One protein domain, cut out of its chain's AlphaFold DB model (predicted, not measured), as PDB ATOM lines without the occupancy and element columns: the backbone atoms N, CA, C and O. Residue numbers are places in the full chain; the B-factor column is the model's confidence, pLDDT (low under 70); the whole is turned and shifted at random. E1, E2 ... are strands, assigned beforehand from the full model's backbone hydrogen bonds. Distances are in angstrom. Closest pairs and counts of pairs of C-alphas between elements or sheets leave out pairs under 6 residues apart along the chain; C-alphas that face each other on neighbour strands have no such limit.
ATOM      1  N   PHE A1103     122.909  78.707  75.278       88.44
ATOM      2  CA  PHE A1103     123.011  77.497  74.476       88.44
ATOM      3  C   PHE A1103     123.331  76.302  75.353       88.44
ATOM      4  O   PHE A1103     123.989  76.418  76.387       88.44
ATOM      5  N   TRP A1104     122.871  75.132  74.928       88.12
ATOM      6  CA  TRP A1104     123.161  73.901  75.637       88.12
ATOM      7  C   TRP A1104     123.303  72.720  74.684       88.12
ATOM      8  O   TRP A1104     122.773  72.711  73.570       88.12
ATOM      9  N   GLY A1105     124.039  71.715  75.141       86.38
ATOM     10  CA  GLY A1105     124.238  70.457  74.441       86.38
ATOM     11  C   GLY A1105     124.632  69.368  75.424       86.38
ATOM     12  O   GLY A1105     125.289  69.632  76.431       86.38
ATOM     13  N   ARG A1106     124.206  68.135  75.157       85.56
ATOM     14  CA  ARG A1106     124.640  66.978  75.939       85.56
ATOM     15  C   ARG A1106     125.800  66.311  75.218       85.56
ATOM     16  O   ARG A1106     125.631  65.841  74.098       85.56
ATOM     17  N   PHE A1107     126.945  66.246  75.882       85.62
ATOM     18  CA  PHE A1107     128.139  65.591  75.367       85.62
ATOM     19  C   PHE A1107     128.551  64.501  76.350       85.62
ATOM     20  O   PHE A1107     128.860  64.769  77.513       85.62
ATOM     21  N   ASP A1108     128.506  63.252  75.894       81.94
ATOM     22  CA  ASP A1108     128.673  62.064  76.732       81.94
ATOM     23  C   ASP A1108     127.686  62.069  77.930       81.94
ATOM     24  O   ASP A1108     126.472  62.252  77.771       81.94
ATOM     25  N   ALA A1109     128.186  61.879  79.156       81.25
ATOM     26  CA  ALA A1109     127.398  61.925  80.387       81.25
ATOM     27  C   ALA A1109     127.184  63.347  80.950       81.25
ATOM     28  O   ALA A1109     126.523  63.489  81.977       81.25
ATOM     29  N   GLN A1110     127.723  64.390  80.308       84.75
ATOM     30  CA  GLN A1110     127.703  65.766  80.813       84.75
ATOM     31  C   GLN A1110     126.771  66.662  79.987       84.75
ATOM     32  O   GLN A1110     126.624  66.510  78.773       84.75
ATOM     33  N   LEU A1111     126.144  67.623  80.658       86.69
ATOM     34  CA  LEU A1111     125.453  68.746  80.038       86.69
ATOM     35  C   LEU A1111     126.424  69.926  79.970       86.69
ATOM     36  O   LEU A1111     126.977  70.321  80.994       86.69
ATOM     37  N   ALA A1112     126.607  70.492  78.784       88.31
ATOM     38  CA  ALA A1112     127.325  71.741  78.580       88.31
ATOM     39  C   ALA A1112     126.321  72.879  78.370       88.31
ATOM     40  O   ALA A1112     125.403  72.750  77.559       88.31
ATOM     41  N   LEU A1113     126.511  73.978  79.094       89.00
ATOM     42  CA  LEU A1113     125.759  75.228  79.009       89.00
ATOM     43  C   LEU A1113     126.746  76.342  78.655       89.00
ATOM     44  O   LEU A1113     127.758  76.492  79.334       89.00
ATOM     45  N   GLY A1114     126.467  77.126  77.619       87.69
ATOM     46  CA  GLY A1114     127.360  78.200  77.185       87.69
ATOM     47  C   GLY A1114     126.625  79.427  76.672       87.69
ATOM     48  O   GLY A1114     125.508  79.339  76.162       87.69
ATOM     49  N   TRP A1115     127.259  80.582  76.820       88.06
ATOM     50  CA  TRP A1115     126.785  81.868  76.324       88.06
ATOM     51  C   TRP A1115     127.971  82.720  75.855       88.06
ATOM     52  O   TRP A1115     129.104  82.557  76.308       88.06
ATOM     53  N   GLY A1116     127.725  83.584  74.873       76.00
ATOM     54  CA  GLY A1116     128.781  84.318  74.172       76.00
ATOM     55  C   GLY A1116     129.284  85.563  74.907       76.00
ATOM     56  O   GLY A1116     130.449  85.912  74.757       76.00
ATOM     57  N   ASP A1117     128.433  86.217  75.707       77.94
ATOM     58  CA  ASP A1117     128.760  87.474  76.397       77.94
ATOM     59  C   ASP A1117     129.112  87.230  77.883       77.94
ATOM     60  O   ASP A1117     128.214  86.944  78.684       77.94
ATOM     61  N   PRO A1118     130.388  87.369  78.292       71.50
ATOM     62  CA  PRO A1118     130.824  87.107  79.662       71.50
ATOM     63  C   PRO A1118     130.279  88.113  80.692       71.50
ATOM     64  O   PRO A1118     130.413  87.869  81.889       71.50
ATOM     65  N   SER A1119     129.656  89.224  80.266       77.62
ATOM     66  CA  SER A1119     129.011  90.180  81.180       77.62
ATOM     67  C   SER A1119     127.716  89.649  81.799       77.62
ATOM     68  O   SER A1119     127.278  90.148  82.833       77.62
ATOM     69  N   PHE A1120     127.110  88.617  81.207       82.00
ATOM     70  CA  PHE A1120     125.935  87.968  81.772       82.00
ATOM     71  C   PHE A1120     126.346  86.922  82.810       82.00
ATOM     72  O   PHE A1120     127.154  86.034  82.536       82.00
ATOM     73  N   ARG A1121     125.718  86.978  83.989       86.69
ATOM     74  CA  ARG A1121     125.824  85.935  85.016       86.69
ATOM     75  C   ARG A1121     124.752  84.866  84.830       86.69
ATOM     76  O   ARG A1121     123.608  85.160  84.470       86.69
ATOM     77  N   LEU A1122     125.107  83.626  85.150       90.75
ATOM     78  CA  LEU A1122     124.170  82.514  85.187       90.75
ATOM     79  C   LEU A1122     123.392  82.534  86.507       90.75
ATOM     80  O   LEU A1122     123.968  82.611  87.591       90.75
ATOM     81  N   LEU A1123     122.073  82.441  86.431       91.25
ATOM     82  CA  LEU A1123     121.218  82.169  87.580       91.25
ATOM     83  C   LEU A1123     120.679  80.747  87.478       91.25
ATOM     84  O   LEU A1123     120.331  80.291  86.387       91.25
ATOM     85  N   GLU A1124     120.543  80.083  88.619       91.12
ATOM     86  CA  GLU A1124     119.926  78.768  88.724       91.12
ATOM     87  C   GLU A1124     118.780  78.743  89.735       91.12
ATOM     88  O   GLU A1124     118.738  79.533  90.679       91.12
ATOM     89  N   ALA A1125     117.840  77.825  89.534       90.31
ATOM     90  CA  ALA A1125     116.758  77.547  90.470       90.31
ATOM     91  C   ALA A1125     116.329  76.078  90.376       90.31
ATOM     92  O   ALA A1125     116.499  75.431  89.344       90.31
ATOM     93  N   THR A1126     115.715  75.546  91.432       88.56
ATOM     94  CA  THR A1126     115.067  74.218  91.411       88.56
ATOM     95  C   THR A1126     113.594  74.282  90.994       88.56
ATOM     96  O   THR A1126     112.960  73.247  90.814       88.56
ATOM     97  N   ASN A1127     113.039  75.490  90.838       84.88
ATOM     98  CA  ASN A1127     111.689  75.771  90.350       84.88
ATOM     99  C   ASN A1127     111.745  76.989  89.411       84.88
ATOM    100  O   ASN A1127     112.438  77.959  89.709       84.88
ATOM    101  N   LEU A1128     111.004  76.958  88.302       83.62
ATOM    102  CA  LEU A1128     110.950  78.035  87.311       83.62
ATOM    103  C   LEU A1128     110.513  79.389  87.912       83.62
ATOM    104  O   LEU A1128     110.981  80.439  87.474       83.62
ATOM    105  N   ALA A1129     109.663  79.374  88.945       86.25
ATOM    106  CA  ALA A1129     109.229  80.584  89.652       86.25
ATOM    107  C   ALA A1129     110.307  81.183  90.585       86.25
ATOM    108  O   ALA A1129     110.150  82.302  91.069       86.25
ATOM    109  N   GLY A1130     111.414  80.472  90.821       85.31
ATOM    110  CA  GLY A1130     112.445  80.825  91.796       85.31
ATOM    111  C   GLY A1130     112.262  80.132  93.160       85.31
ATOM    112  O   GLY A1130     111.426  79.235  93.286       85.31
ATOM    113  N   PRO A1131     113.045  80.515  94.187       88.75
ATOM    114  CA  PRO A1131     114.036  81.591  94.175       88.75
ATOM    115  C   PRO A1131     115.202  81.293  93.224       88.75
ATOM    116  O   PRO A1131     115.663  80.158  93.126       88.75
ATOM    117  N   TRP A1132     115.646  82.324  92.504       91.56
ATOM    118  CA  TRP A1132     116.794  82.255  91.602       91.56
ATOM    119  C   TRP A1132     118.042  82.703  92.347       91.56
ATOM    120  O   TRP A1132     118.077  83.818  92.868       91.56
ATOM    121  N   THR A1133     119.065  81.862  92.371       92.00
ATOM    122  CA  THR A1133     120.356  82.173  92.984       92.00
ATOM    123  C   THR A1133     121.426  82.288  91.914       92.00
ATOM    124  O   THR A1133     121.383  81.590  90.901       92.00
ATOM    125  N   THR A1134     122.396  83.174  92.125       89.88
ATOM    126  CA  THR A1134     123.552  83.283  91.236       89.88
ATOM    127  C   THR A1134     124.339  81.982  91.253       89.88
ATOM    128  O   THR A1134     124.784  81.540  92.311       89.88
ATOM    129  N   ASN A1135     124.522  81.391  90.076       86.50
ATOM    130  CA  ASN A1135     125.497  80.340  89.866       86.50
ATOM    131  C   ASN A1135     126.823  81.026  89.481       86.50
ATOM    132  O   ASN A1135     126.854  81.758  88.493       86.50
ATOM    133  N   PRO A1136     127.908  80.842  90.252       84.69
ATOM    134  CA  PRO A1136     129.169  81.542  90.014       84.69
ATOM    135  C   PRO A1136     129.942  81.027  88.787       84.69
ATOM    136  O   PRO A1136     131.029  81.526  88.511       84.69
ATOM    137  N   ALA A1137     129.432  80.022  88.067       82.19
ATOM    138  CA  ALA A1137     130.096  79.471  86.896       82.19
ATOM    139  C   ALA A1137     130.189  80.481  85.743       82.19
ATOM    140  O   ALA A1137     129.211  81.143  85.390       82.19
ATOM    141  N   ALA A1138     131.365  80.536  85.120       81.56
ATOM    142  CA  ALA A1138     131.583  81.219  83.852       81.56
ATOM    143  C   ALA A1138     131.103  80.353  82.672       81.56
ATOM    144  O   ALA A1138     130.958  79.134  82.801       81.56
ATOM    145  N   SER A1139     130.886  80.976  81.511       83.62
ATOM    146  CA  SER A1139     130.730  80.226  80.262       83.62
ATOM    147  C   SER A1139     132.086  79.630  79.875       83.62
ATOM    148  O   SER A1139     133.076  80.352  79.849       83.62
ATOM    149  N   LEU A1140     132.216  78.345  79.566       84.12
ATOM    150  CA  LEU A1140     131.203  77.291  79.487       84.12
ATOM    151  C   LEU A1140     131.049  76.533  80.827       84.12
ATOM    152  O   LEU A1140     132.042  76.116  81.422       84.12
ATOM    153  N   LEU A1141     129.810  76.256  81.255       86.00
ATOM    154  CA  LEU A1141     129.504  75.405  82.412       86.00
ATOM    155  C   LEU A1141     129.264  73.953  81.975       86.00
ATOM    156  O   LEU A1141     128.335  73.671  81.219       86.00
ATOM    157  N   GLN A1142     130.029  73.012  82.531       84.94
ATOM    158  CA  GLN A1142     129.726  71.580  82.469       84.94
ATOM    159  C   GLN A1142     129.088  71.103  83.775       84.94
ATOM    160  O   GLN A1142     129.595  71.363  84.864       84.94
ATOM    161  N   THR A1143     127.982  70.375  83.677       81.31
ATOM    162  CA  THR A1143     127.318  69.773  84.835       81.31
ATOM    163  C   THR A1143     126.725  68.419  84.476       81.31
ATOM    164  O   THR A1143     126.168  68.232  83.396       81.31
ATOM    165  N   ALA A1144     126.754  67.472  85.412       80.38
ATOM    166  CA  ALA A1144     126.063  66.202  85.230       80.38
ATOM    167  C   ALA A1144     124.539  66.412  85.337       80.38
ATOM    168  O   ALA A1144     124.085  67.145  86.229       80.38
ATOM    169  N   PRO A1145     123.725  65.776  84.475       75.38
ATOM    170  CA  PRO A1145     122.290  65.676  84.699       75.38
ATOM    171  C   PRO A1145     122.030  64.958  86.029       75.38
ATOM    172  O   PRO A1145     122.625  63.918  86.306       75.38
ATOM    173  N   THR A1146     121.136  65.499  86.855       75.06
ATOM    174  CA  THR A1146     120.711  64.855  88.109       75.06
ATOM    175  C   THR A1146     119.245  64.450  88.018       75.06
ATOM    176  O   THR A1146     118.509  64.970  87.182       75.06
ATOM    177  N   ASN A1147     118.782  63.600  88.935       74.44
ATOM    178  CA  ASN A1147     117.363  63.232  89.033       74.44
ATOM    179  C   ASN A1147     116.475  64.379  89.574       74.44
ATOM    180  O   ASN A1147     115.290  64.170  89.824       74.44
ATOM    181  N   ARG A1148     117.032  65.577  89.806       78.88
ATOM    182  CA  ARG A1148     116.316  66.775  90.267       78.88
ATOM    183  C   ARG A1148     116.248  67.814  89.150       78.88
ATOM    184  O   ARG A1148     117.224  68.025  88.431       78.88
ATOM    185  N   GLN A1149     115.103  68.488  89.040       82.38
ATOM    186  CA  GLN A1149     114.911  69.583  88.090       82.38
ATOM    187  C   GLN A1149     115.784  70.788  88.463       82.38
ATOM    188  O   GLN A1149     115.874  71.170  89.632       82.38
ATOM    189  N   ARG A1150     116.418  71.385  87.451       85.38
ATOM    190  CA  ARG A1150     117.182  72.633  87.543       85.38
ATOM    191  C   ARG A1150     116.809  73.508  86.356       85.38
ATOM    192  O   ARG A1150     116.687  73.011  85.239       85.38
ATOM    193  N   PHE A1151     116.640  74.793  86.609       88.00
ATOM    194  CA  PHE A1151     116.323  75.812  85.619       88.00
ATOM    195  C   PHE A1151     117.463  76.819  85.584       88.00
ATOM    196  O   PHE A1151     118.012  77.151  86.634       88.00
ATOM    197  N   PHE A1152     117.805  77.300  84.391       89.69
ATOM    198  CA  PHE A1152     118.900  78.241  84.174       89.69
ATOM    199  C   PHE A1152     118.408  79.449  83.385       89.69
ATOM    200  O   PHE A1152     117.592  79.306  82.474       89.69
ATOM    201  N   ARG A1153     118.916  80.633  83.722       89.94
ATOM    202  CA  ARG A1153     118.705  81.851  82.933       89.94
ATOM    203  C   ARG A1153     119.914  82.766  83.024       89.94
ATOM    204  O   ARG A1153     120.656  82.712  84.002       89.94
ATOM    205  N   LEU A1154     120.067  83.630  82.034       87.81
ATOM    206  CA  LEU A1154     121.085  84.672  82.041       87.81
ATOM    207  C   LEU A1154     120.503  85.967  82.606       87.81
ATOM    208  O   LEU A1154     119.360  86.324  82.321       87.81
ATOM    209  N   GLN A1155     121.294  86.665  83.414       86.25
ATOM    210  CA  GLN A1155     121.005  88.014  83.884       86.25
ATOM    211  C   GLN A1155     122.220  88.891  83.595       86.25
ATOM    212  O   GLN A1155     123.333  88.500  83.939       86.25
ATOM    213  N   LYS A1156     122.003  90.051  82.972       77.94
ATOM    214  CA  LYS A1156     123.044  91.071  82.831       77.94
ATOM    215  C   LYS A1156     123.307  91.754  84.173       77.94
ATOM    216  O   LYS A1156     122.320  92.011  84.905       77.94
TER     217      LYS A1156
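Overview. This is residues 1103 to 1156 of the 1156 residues of an uncharacterized protein of Verrucomicrobia subdivision 3 bacterium (UniProt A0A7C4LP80). Two small three-stranded sheets make up the domain, E1, E2 and E5 in one and E4, E3 and E6 in the other, and the chain passes between them three times. Each sheet is a hairpin, E1 with E2 or E3 with E4, joined by a third strand from later in the chain, E5 beside E2 and E6 beside E3; no C-alpha of one sheet's strands comes within 8 A of the other's. The printed part has 54 residues, with no named helix and six named strands, E1 to E6 in chain order; both sheets are antiparallel, in the orders E1 - E2 - E5 and E4 - E3 - E6. The class is all strand, though under half of the residues, 26 of 54, are in named elements. The whole is compact, with a radius of gyration of the C-alphas of 11.1 A and spans of 30 by 25 by 15 A.

Arrangement. E1, residues 1103 to 1107, and E2, residues 1110 to 1114, are an antiparallel hairpin at 158 degrees between directions. N 1105 and O 1112 are within hydrogen-bond range at 3.0 A, and the C-alphas of Trp 1104 and Leu 1113, which face each other, are 4.5 A apart. E3, residues 1121 to 1125, begins the other sheet and is apart from E1 and E2. E4, residues 1133 to 1135, forms an antiparallel hairpin with E3 at 126 degrees, with N 1133 and O 1124 within hydrogen-bond range at 2.9 A. E5, residues 1141 to 1143, returns to the first sheet as the antiparallel neighbour of E2 at 158 degrees, with N 1113 and O 1141 within range at 2.8 A. E6, residues 1151 to 1155, is the antiparallel neighbour of E3 at 150 degrees, with N 1123 and O 1153 within range at 2.8 A. E2 and E3 are inner strands; E1, E5, E4 and E6 are edge strands.

Along the chain. E1 begins at C-alpha 1103, (123.011, 77.497, 74.476). E1 and E2 each measure 13.0 A from first to last C-alpha, E3 13.5 A and E6 13.2 A. The three-residue strands E4 and E5 measure 6.3 A and 6.5 A. E3 begins at C-alpha 1121, (125.824, 85.935, 85.016), and E6 ends at C-alpha 1155, (121.005, 88.014, 83.884).

Size, cuts and confidence. The two C-alphas farthest apart, those of Ser 1119 and Asn 1147, are separated by 30.4 A. The links E1 to E2 and E4 to E5 are tight, the other three are short, and no link is long. The printed part has no cut and ends at Lys 1156, the chain's last residue. The mean pLDDT of the printed part is 84.7, and no printed residue is under 70.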